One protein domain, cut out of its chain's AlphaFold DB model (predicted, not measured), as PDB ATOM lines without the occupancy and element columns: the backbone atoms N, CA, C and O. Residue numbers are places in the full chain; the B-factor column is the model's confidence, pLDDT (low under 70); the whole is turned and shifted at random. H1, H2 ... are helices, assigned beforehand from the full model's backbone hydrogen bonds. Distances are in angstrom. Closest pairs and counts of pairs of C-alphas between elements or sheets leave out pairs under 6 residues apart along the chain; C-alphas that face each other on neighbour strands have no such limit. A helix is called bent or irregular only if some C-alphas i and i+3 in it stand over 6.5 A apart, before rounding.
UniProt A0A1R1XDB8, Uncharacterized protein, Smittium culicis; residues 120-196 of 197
ATOM      1  N   GLU A 120      -3.410  27.084  28.303       88.12
ATOM      2  CA  GLU A 120      -3.808  26.721  26.943       88.12
ATOM      3  C   GLU A 120      -5.162  27.332  26.568       88.12
ATOM      4  O   GLU A 120      -5.304  27.877  25.470       88.12
ATOM      5  N   ASP A 121      -6.128  27.339  27.490       90.38
ATOM      6  CA  ASP A 121      -7.428  27.977  27.272       90.38
ATOM      7  C   ASP A 121      -7.285  29.499  27.175       90.38
ATOM      8  O   ASP A 121      -7.858  30.121  26.276       90.38
ATOM      9  N   GLN A 122      -6.441  30.099  28.023       89.44
ATOM     10  CA  GLN A 122      -6.072  31.515  27.918       89.44
ATOM     11  C   GLN A 122      -5.418  31.813  26.565       89.44
ATOM     12  O   GLN A 122      -5.793  32.767  25.884       89.44
ATOM     13  N   GLN A 123      -4.481  30.971  26.124       91.88
ATOM     14  CA  GLN A 123      -3.838  31.120  24.823       91.88
ATOM     15  C   GLN A 123      -4.853  31.029  23.675       91.88
ATOM     16  O   GLN A 123      -4.803  31.829  22.739       91.88
ATOM     17  N   ARG A 124      -5.788  30.073  23.735       91.69
ATOM     18  CA  ARG A 124      -6.833  29.876  22.723       91.69
ATOM     19  C   ARG A 124      -7.802  31.054  22.670       91.69
ATOM     20  O   ARG A 124      -8.143  31.489  21.571       91.69
ATOM     21  N   LEU A 125      -8.195  31.597  23.820       93.50
ATOM     22  CA  LEU A 125      -9.036  32.791  23.908       93.50
ATOM     23  C   LEU A 125      -8.358  33.999  23.257       93.50
ATOM     24  O   LEU A 125      -8.961  34.682  22.434       93.50
ATOM     25  N   LEU A 126      -7.087  34.239  23.583       92.56
ATOM     26  CA  LEU A 126      -6.342  35.375  23.043       92.56
ATOM     27  C   LEU A 126      -6.130  35.240  21.527       92.56
ATOM     28  O   LEU A 126      -6.244  36.226  20.798       92.56
ATOM     29  N   LYS A 127      -5.902  34.015  21.031       94.25
ATOM     30  CA  LYS A 127      -5.879  33.726  19.586       94.25
ATOM     31  C   LYS A 127      -7.237  34.004  18.940       94.25
ATOM     32  O   LYS A 127      -7.279  34.621  17.881       94.25
ATOM     33  N   ALA A 128      -8.336  33.601  19.580       94.25
ATOM     34  CA  ALA A 128      -9.690  33.880  19.100       94.25
ATOM     35  C   ALA A 128     -10.012  35.386  19.085       94.25
ATOM     36  O   ALA A 128     -10.774  35.842  18.238       94.25
ATOM     37  N   GLN A 129      -9.381  36.168  19.964       95.12
ATOM     38  CA  GLN A 129      -9.459  37.631  19.979       95.12
ATOM     39  C   GLN A 129      -8.594  38.300  18.889       95.12
ATOM     40  O   GLN A 129      -8.616  39.521  18.744       95.12
ATOM     41  N   GLY A 130      -7.838  37.524  18.106       95.19
ATOM     42  CA  GLY A 130      -7.014  38.024  17.004       95.19
ATOM     43  C   GLY A 130      -5.660  38.592  17.433       95.19
ATOM     44  O   GLY A 130      -5.004  39.271  16.645       95.19
ATOM     45  N   LEU A 131      -5.217  38.329  18.667       95.62
ATOM     46  CA  LEU A 131      -3.870  38.703  19.093       95.62
ATOM     47  C   LEU A 131      -2.827  37.872  18.340       95.62
ATOM     48  O   LEU A 131      -2.978  36.667  18.141       95.62
ATOM     49  N   SER A 132      -1.731  38.522  17.947       94.38
ATOM     50  CA  SER A 132      -0.608  37.823  17.327       94.38
ATOM     51  C   SER A 132       0.058  36.877  18.326       94.38
ATOM     52  O   SER A 132       0.134  37.173  19.521       94.38
ATOM     53  N   ASN A 133       0.617  35.766  17.836       93.25
ATOM     54  CA  ASN A 133       1.343  34.810  18.682       93.25
ATOM     55  C   ASN A 133       2.437  35.499  19.518       93.25
ATOM     56  O   ASN A 133       2.574  35.207  20.697       93.25
ATOM     57  N   TYR A 134       3.134  36.493  18.951       91.38
ATOM     58  CA  TYR A 134       4.136  37.278  19.679       91.38
ATOM     59  C   TYR A 134       3.549  38.055  20.870       91.38
ATOM     60  O   TYR A 134       4.138  38.060  21.951       91.38
ATOM     61  N   ALA A 135       2.397  38.711  20.700       89.94
ATOM     62  CA  ALA A 135       1.744  39.448  21.783       89.94
ATOM     63  C   ALA A 135       1.246  38.499  22.884       89.94
ATOM     64  O   ALA A 135       1.396  38.790  24.070       89.94
ATOM     65  N   ILE A 136       0.719  37.343  22.478       92.31
ATOM     66  CA  ILE A 136       0.265  36.275  23.371       92.31
ATOM     67  C   ILE A 136       1.436  35.708  24.177       92.31
ATOM     68  O   ILE A 136       1.346  35.628  25.399       92.31
ATOM     69  N   ASP A 137       2.561  35.407  23.529       89.31
ATOM     70  CA  ASP A 137       3.783  34.963  24.201       89.31
ATOM     71  C   ASP A 137       4.307  36.034  25.158       89.31
ATOM     72  O   ASP A 137       4.761  35.722  26.252       89.31
ATOM     73  N   CYS A 138       4.236  37.317  24.799       85.06
ATOM     74  CA  CYS A 138       4.642  38.395  25.702       85.06
ATOM     75  C   CYS A 138       3.737  38.514  26.939       85.06
ATOM     76  O   CYS A 138       4.238  38.880  28.002       85.06
ATOM     77  N   LEU A 139       2.440  38.218  26.807       88.25
ATOM     78  CA  LEU A 139       1.461  38.280  27.896       88.25
ATOM     79  C   LEU A 139       1.539  37.047  28.808       88.25
ATOM     80  O   LEU A 139       1.582  37.190  30.027       88.25
ATOM     81  N   LEU A 140       1.586  35.849  28.214       86.81
ATOM     82  CA  LEU A 140       1.679  34.576  28.935       86.81
ATOM     83  C   LEU A 140       3.084  34.342  29.491       86.81
ATOM     84  O   LEU A 140       3.247  33.704  30.532       86.81
ATOM     85  N   SER A 141       4.126  34.858  28.829       82.69
ATOM     86  CA  SER A 141       5.476  34.730  29.361       82.69
ATOM     87  C   SER A 141       5.637  35.617  30.585       82.69
ATOM     88  O   SER A 141       5.689  36.845  30.533       82.69
ATOM     89  N   ASN A 142       5.854  34.973  31.726       78.38
ATOM     90  CA  ASN A 142       6.126  35.670  32.972       78.38
ATOM     91  C   ASN A 142       7.561  36.248  33.033       78.38
ATOM     92  O   ASN A 142       8.135  36.433  34.106       78.38
ATOM     93  N   LYS A 143       8.182  36.524  31.874       79.38
ATOM     94  CA  LYS A 143       9.590  36.935  31.741       79.38
ATOM     95  C   LYS A 143       9.895  38.183  32.560       79.38
ATOM     96  O   LYS A 143      10.916  38.228  33.237       79.38
ATOM     97  N   ARG A 144       9.000  39.178  32.557       76.88
ATOM     98  CA  ARG A 144       9.177  40.408  33.352       76.88
ATOM     99  C   ARG A 144       9.189  40.129  34.855       76.88
ATOM    100  O   ARG A 144      10.025  40.684  35.563       76.88
ATOM    101  N   HIS A 145       8.294  39.278  35.349       78.25
ATOM    102  CA  HIS A 145       8.255  38.905  36.763       78.25
ATOM    103  C   HIS A 145       9.476  38.076  37.159       78.25
ATOM    104  O   HIS A 145      10.119  38.385  38.157       78.25
ATOM    105  N   VAL A 146       9.843  37.079  36.344       81.94
ATOM    106  CA  VAL A 146      11.059  36.276  36.539       81.94
ATOM    107  C   VAL A 146      12.284  37.185  36.593       81.94
ATOM    108  O   VAL A 146      13.104  37.068  37.500       81.94
ATOM    109  N   GLN A 147      12.373  38.160  35.687       83.56
ATOM    110  CA  GLN A 147      13.471  39.117  35.667       83.56
ATOM    111  C   GLN A 147      13.482  40.017  36.908       83.56
ATOM    112  O   GLN A 147      14.543  40.235  37.483       83.56
ATOM    113  N   ARG A 148      12.327  40.527  37.360       80.38
ATOM    114  CA  ARG A 148      12.241  41.307  38.608       80.38
ATOM    115  C   ARG A 148      12.669  40.475  39.817       80.38
ATOM    116  O   ARG A 148      13.482  40.946  40.605       80.38
ATOM    117  N   ARG A 149      12.191  39.232  39.922       82.62
ATOM    118  CA  ARG A 149      12.575  38.292  40.986       82.62
ATOM    119  C   ARG A 149      14.077  38.014  40.975       82.62
ATOM    120  O   ARG A 149      14.700  38.012  42.026       82.62
ATOM    121  N   SER A 150      14.663  37.840  39.793       82.81
ATOM    122  CA  SER A 150      16.106  37.649  39.627       82.81
ATOM    123  C   SER A 150      16.917  38.890  40.014       82.81
ATOM    124  O   SER A 150      17.919  38.756  40.703       82.81
ATOM    125  N   ARG A 151      16.488  40.102  39.634       88.88
ATOM    126  CA  ARG A 151      17.224  41.343  39.950       88.88
ATOM    127  C   ARG A 151      17.332  41.614  41.447       88.88
ATOM    128  O   ARG A 151      18.335  42.159  41.889       88.88
ATOM    129  N   PHE A 152      16.299  41.263  42.205       87.88
ATOM    130  CA  PHE A 152      16.238  41.534  43.641       87.88
ATOM    131  C   PHE A 152      16.556  40.314  44.509       87.88
ATOM    132  O   PHE A 152      16.529  40.433  45.733       87.88
ATOM    133  N   SER A 153      16.886  39.163  43.912       91.62
ATOM    134  CA  SER A 153      17.091  37.917  44.658       91.62
ATOM    135  C   SER A 153      18.206  38.036  45.695       91.62
ATOM    136  O   SER A 153      18.030  37.597  46.826       91.62
ATOM    137  N   SER A 154      19.317  38.687  45.348       90.75
ATOM    138  CA  SER A 154      20.468  38.858  46.240       90.75
ATOM    139  C   SER A 154      20.138  39.726  47.456       90.75
ATOM    140  O   SER A 154      20.474  39.371  48.584       90.75
ATOM    141  N   VAL A 155      19.436  40.842  47.251       91.44
ATOM    142  CA  VAL A 155      19.010  41.742  48.334       91.44
ATOM    143  C   VAL A 155      17.979  41.053  49.229       91.44
ATOM    144  O   VAL A 155      18.084  41.121  50.450       91.44
ATOM    145  N   GLN A 156      17.028  40.325  48.639       91.62
ATOM    146  CA  GLN A 156      16.037  39.546  49.388       91.62
ATOM    147  C   GLN A 156      16.689  38.434  50.221       91.62
ATOM    148  O   GLN A 156      16.331  38.250  51.380       91.62
ATOM    149  N   GLN A 157      17.679  37.724  49.672       93.44
ATOM    150  CA  GLN A 157      18.430  36.702  50.406       93.44
ATOM    151  C   GLN A 157      19.229  37.299  51.566       93.44
ATOM    152  O   GLN A 157      19.172  36.767  52.672       93.44
ATOM    153  N   ARG A 158      19.928  38.421  51.345       93.94
ATOM    154  CA  ARG A 158      20.647  39.126  52.418       93.94
ATOM    155  C   ARG A 158      19.690  39.587  53.524       93.94
ATOM    156  O   ARG A 158      20.048  39.485  54.693       93.94
ATOM    157  N   TYR A 159      18.486  40.049  53.176       94.38
ATOM    158  CA  TYR A 159      17.459  40.415  54.155       94.38
ATOM    159  C   TYR A 159      17.016  39.213  54.991       94.38
ATOM    160  O   TYR A 159      17.007  39.288  56.216       94.38
ATOM    161  N   LEU A 160      16.700  38.082  54.351       93.88
ATOM    162  CA  LEU A 160      16.307  36.863  55.063       93.88
ATOM    163  C   LEU A 160      17.423  36.352  55.977       93.88
ATOM    164  O   LEU A 160      17.154  35.997  57.118       93.88
ATOM    165  N   TYR A 161      18.670  36.373  55.503       94.81
ATOM    166  CA  TYR A 161      19.824  36.009  56.319       94.81
ATOM    167  C   TYR A 161      19.960  36.924  57.542       94.81
ATOM    168  O   TYR A 161      20.046  36.436  58.661       94.81
ATOM    169  N   CYS A 162      19.885  38.245  57.339       92.19
ATOM    170  CA  CYS A 162      19.925  39.234  58.417       92.19
ATOM    171  C   CYS A 162      18.820  38.993  59.455       92.19
ATOM    172  O   CYS A 162      19.079  39.020  60.655       92.19
ATOM    173  N   ARG A 163      17.601  38.673  59.011       94.19
ATOM    174  CA  ARG A 163      16.499  38.329  59.915       94.19
ATOM    175  C   ARG A 163      16.773  37.084  60.749       94.19
ATOM    176  O   ARG A 163      16.480  37.104  61.938       94.19
ATOM    177  N   ILE A 164      17.315  36.032  60.133       93.81
ATOM    178  CA  ILE A 164      17.670  34.786  60.825       93.81
ATOM    179  C   ILE A 164      18.764  35.057  61.863       93.81
ATOM    180  O   ILE A 164      18.625  34.643  63.007       93.81
ATOM    181  N   SER A 165      19.814  35.798  61.493       92.50
ATOM    182  CA  SER A 165      20.907  36.159  62.406       92.50
ATOM    183  C   SER A 165      20.452  37.013  63.589       92.50
ATOM    184  O   SER A 165      21.032  36.912  64.663       92.50
ATOM    185  N   ASN A 166      19.416  37.829  63.397       90.38
ATOM    186  CA  ASN A 166      18.855  38.695  64.432       90.38
ATOM    187  C   ASN A 166      17.674  38.048  65.181       90.38
ATOM    188  O   ASN A 166      16.968  38.746  65.905       90.38
ATOM    189  N   GLU A 167      17.412  36.752  64.962       93.44
ATOM    190  CA  GLU A 167      16.324  35.984  65.593       93.44
ATOM    191  C   GLU A 167      14.924  36.611  65.417       93.44
ATOM    192  O   GLU A 167      14.009  36.435  66.227       93.44
ATOM    193  N   ILE A 168      14.720  37.349  64.322       90.69
ATOM    194  CA  ILE A 168      13.454  38.026  64.040       90.69
ATOM    195  C   ILE A 168      12.471  37.012  63.462       90.69
ATOM    196  O   ILE A 168      12.405  36.819  62.247       90.69
ATOM    197  N   ASN A 169      11.648  36.429  64.329       90.94
ATOM    198  CA  ASN A 169      10.630  35.439  63.955       90.94
ATOM    199  C   ASN A 169       9.239  36.039  63.677       90.94
ATOM    200  O   ASN A 169       8.298  35.305  63.389       90.94
ATOM    201  N   SER A 170       9.092  37.365  63.755       90.31
ATOM    202  CA  SER A 170       7.824  38.051  63.483       90.31
ATOM    203  C   SER A 170       7.441  38.040  62.000       90.31
ATOM    204  O   SER A 170       8.240  37.705  61.124       90.31
ATOM    205  N   GLU A 171       6.200  38.395  61.682       94.38
ATOM    206  CA  GLU A 171       5.802  38.590  60.288       94.38
ATOM    207  C   GLU A 171       6.613  39.712  59.631       94.38
ATOM    208  O   GLU A 171       7.057  40.656  60.287       94.38
ATOM    209  N   ILE A 172       6.814  39.605  58.315       93.62
ATOM    210  CA  ILE A 172       7.517  40.638  57.553       93.62
ATOM    211  C   ILE A 172       6.695  41.921  57.616       93.62
ATOM    212  O   ILE A 172       5.598  41.994  57.069       93.62
ATOM    213  N   SER A 173       7.263  42.949  58.236       94.00
ATOM    214  CA  SER A 173       6.640  44.265  58.322       94.00
ATOM    215  C   SER A 173       7.370  45.289  57.452       94.00
ATOM    216  O   SER A 173       8.591  45.248  57.277       94.00
ATOM    217  N   VAL A 174       6.615  46.251  56.916       95.62
ATOM    218  CA  VAL A 174       7.165  47.354  56.113       95.62
ATOM    219  C   VAL A 174       8.255  48.139  56.865       95.62
ATOM    220  O   VAL A 174       9.302  48.377  56.259       95.62
ATOM    221  N   PRO A 175       8.106  48.483  58.164       94.75
ATOM    222  CA  PRO A 175       9.158  49.184  58.904       94.75
ATOM    223  C   PRO A 175      10.477  48.404  58.969       94.75
ATOM    224  O   PRO A 175      11.543  48.985  58.793       94.75
ATOM    225  N   GLN A 176      10.422  47.079  59.148       92.81
ATOM    226  CA  GLN A 176      11.626  46.240  59.162       92.81
ATOM    227  C   GLN A 176      12.344  46.239  57.810       92.81
ATOM    228  O   GLN A 176      13.571  46.224  57.767       92.81
ATOM    229  N   ILE A 177      11.593  46.249  56.705       94.25
ATOM    230  CA  ILE A 177      12.177  46.342  55.364       94.25
ATOM    231  C   ILE A 177      12.857  47.701  55.181       94.25
ATOM    232  O   ILE A 177      13.982  47.748  54.696       94.25
ATOM    233  N   ILE A 178      12.198  48.796  55.574       95.25
ATOM    234  CA  ILE A 178      12.749  50.154  55.442       95.25
ATOM    235  C   ILE A 178      14.053  50.280  56.231       95.25
ATOM    236  O   ILE A 178      15.067  50.644  55.643       95.25
ATOM    237  N   ASN A 179      14.057  49.882  57.506       94.25
ATOM    238  CA  ASN A 179      15.252  49.944  58.350       94.25
ATOM    239  C   ASN A 179      16.414  49.140  57.750       94.25
ATOM    240  O   ASN A 179      17.541  49.623  57.689       94.25
ATOM    241  N   TYR A 180      16.134  47.937  57.240       93.75
ATOM    242  CA  TYR A 180      17.148  47.127  56.568       93.75
ATOM    243  C   TYR A 180      17.705  47.808  55.309       93.75
ATOM    244  O   TYR A 180      18.912  47.794  55.068       93.75
ATOM    245  N   LEU A 181      16.839  48.409  54.489       93.44
ATOM    246  CA  LEU A 181      17.257  49.118  53.278       93.44
ATOM    247  C   LEU A 181      18.103  50.360  53.598       93.44
ATOM    248  O   LEU A 181      19.041  50.671  52.860       93.44
ATOM    249  N   GLU A 182      17.796  51.060  54.690       93.38
ATOM    250  CA  GLU A 182      18.615  52.165  55.190       93.38
ATOM    251  C   GLU A 182      19.994  51.671  55.636       93.38
ATOM    252  O   GLU A 182      21.012  52.214  55.193       93.38
ATOM    253  N   GLU A 183      20.042  50.589  56.416       91.06
ATOM    254  CA  GLU A 183      21.283  49.980  56.893       91.06
ATOM    255  C   GLU A 183      22.198  49.580  55.727       91.06
ATOM    256  O   GLU A 183      23.340  50.041  55.647       91.06
ATOM    257  N   ILE A 184      21.701  48.814  54.748       89.75
ATOM    258  CA  ILE A 184      22.535  48.388  53.611       89.75
ATOM    259  C   ILE A 184      23.013  49.566  52.760       89.75
ATOM    260  O   ILE A 184      24.117  49.514  52.227       89.75
ATOM    261  N   ASN A 185      22.228  50.640  52.636       86.25
ATOM    262  CA  ASN A 185      22.629  51.813  51.862       86.25
ATOM    263  C   ASN A 185      23.788  52.550  52.543       86.25
ATOM    264  O   ASN A 185      24.663  53.079  51.861       86.25
ATOM    265  N   THR A 186      23.829  52.572  53.878       88.50
ATOM    266  CA  THR A 186      24.981  53.118  54.612       88.50
ATOM    267  C   THR A 186      26.207  52.213  54.484       88.50
ATOM    268  O   THR A 186      27.279  52.689  54.110       88.50
ATOM    269  N   VAL A 187      26.045  50.903  54.687       82.94
ATOM    270  CA  VAL A 187      27.142  49.924  54.640       82.94
ATOM    271  C   VAL A 187      27.752  49.821  53.241       82.94
ATOM    272  O   VAL A 187      28.973  49.875  53.090       82.94
ATOM    273  N   ASP A 188      26.928  49.706  52.200       80.62
ATOM    274  CA  ASP A 188      27.411  49.536  50.831       80.62
ATOM    275  C   ASP A 188      28.074  50.834  50.313       80.62
ATOM    276  O   ASP A 188      29.081  50.765  49.606       80.62
ATOM    277  N   LYS A 189      27.618  52.023  50.742       80.12
ATOM    278  CA  LYS A 189      28.322  53.294  50.468       80.12
ATOM    279  C   LYS A 189      29.707  53.349  51.110       80.12
ATOM    280  O   LYS A 189      30.662  53.755  50.449       80.12
ATOM    281  N   LEU A 190      29.830  52.931  52.371       69.75
ATOM    282  CA  LEU A 190      31.116  52.892  53.075       69.75
ATOM    283  C   LEU A 190      32.086  51.895  52.421       69.75
ATOM    284  O   LEU A 190      33.266  52.197  52.254       69.75
ATOM    285  N   ARG A 191      31.583  50.743  51.960       73.38
ATOM    286  CA  ARG A 191      32.377  49.751  51.215       73.38
ATOM    287  C   ARG A 191      32.940  50.305  49.909       73.38
ATOM    288  O   ARG A 191      34.107  50.079  49.610       73.38
ATOM    289  N   VAL A 192      32.143  51.060  49.151       74.38
ATOM    290  CA  VAL A 192      32.608  51.701  47.907       74.38
ATOM    291  C   VAL A 192      33.686  52.757  48.182       74.38
ATOM    292  O   VAL A 192      34.612  52.898  47.384       74.38
ATOM    293  N   ALA A 193      33.601  53.474  49.306       66.56
ATOM    294  CA  ALA A 193      34.622  54.442  49.703       66.56
ATOM    295  C   ALA A 193      35.949  53.770  50.109       66.56
ATOM    296  O   ALA A 193      37.012  54.278  49.771       66.56
ATOM    297  N   SER A 194      35.893  52.606  50.764       64.69
ATOM    298  CA  SER A 194      37.076  51.884  51.257       64.69
ATOM    299  C   SER A 194      37.918  51.194  50.174       64.69
ATOM    300  O   SER A 194      39.057  50.842  50.447       64.69
ATOM    301  N   ILE A 195      37.385  50.965  48.968       67.38
ATOM    302  CA  ILE A 195      38.107  50.290  47.865       67.38
ATOM    303  C   ILE A 195      38.978  51.279  47.060       67.38
ATOM    304  O   ILE A 195      39.795  50.869  46.243       67.38
ATOM    305  N   LYS A 196      38.809  52.590  47.270       59.94
ATOM    306  CA  LYS A 196      39.507  53.645  46.513       59.94
ATOM    307  C   LYS A 196      40.776  54.197  47.184       59.94
ATOM    308  O   LYS A 196      41.283  55.205  46.694       59.94
TER     309      LYS A 196
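What this domain is: This is residues 120 to 196 of the 197 residues of an uncharacterized protein of Smittium culicis (UniProt A0A1R1XDB8). The printed part is a long, open chain of helices: a small hairpin of two short helices, H1 and H2, at one end, then a bent helix, H3, reaching across to the other end, where H4 crosses over the arm H3b with little contact. The free end of H4, with the residues after it, residues 185 to 196, sticks out away from the rest, and residues 141 to 154 stand free between the two ends. The printed part has 77 residues with four named helices, H1, H2, H3 and H4 in that order, and no named strand; the class is all helix. It is extended, with a radius of gyration of the C-alphas of 20.4 A, and spans 57 by 38 by 17 A, only just flat.

Where its parts are: H1 is residues 120 to 128, beginning at C-alpha 120 at (-3.808, 26.721, 26.943). H2 is residues 133 to 140. H3, residues 143 to 165, was assigned as one helix by its hydrogen bonds but is bent: C-alphas 151 and 154 are 7.5 A apart. Its arms are H3a, residues 143 to 151, 12.0 A long, and H3b, residues 154 to 165, 16.4 A long, beginning at C-alpha 154 at (20.468, 38.858, 46.240). H4 is residues 174 to 194, 30.6 A from first to last C-alpha, ending at C-alpha 194 at (37.076, 51.884, 51.257).

How they stand to each other: H1 and H2 touch and form a helical hairpin over a tight link. Their closest C-alphas, those of Leu 126 and Ile 136, are 6.7 A apart. They run opposite ways at a steep tilt of 44 degrees. H2 and H3a meet only through their link, which is tight. H3a and H3b stand at a steep tilt of 50 degrees. A short link of 8 residues joins H3 to H4. H3b and H4 are close but not clearly touching, with the closest C-alphas, those of Tyr 159 and Tyr 180, 7.1 A apart. Their lines are only just about perpendicular, at 71 degrees. H1 is apart from H3a, H3b and H4, and H2 is apart from H3b and H4. In H1, H2, H3a, H3b and H4 every O i to N i+4 pair is within hydrogen-bond range.

The domain as a whole: The two C-alphas farthest apart, those of Ala 128 and Lys 196, are 59.7 A apart. The printed part has no cut, and no link is long. The mean pLDDT of the printed part is 88.0; residue 190 and residues 193 to 196 are under 70.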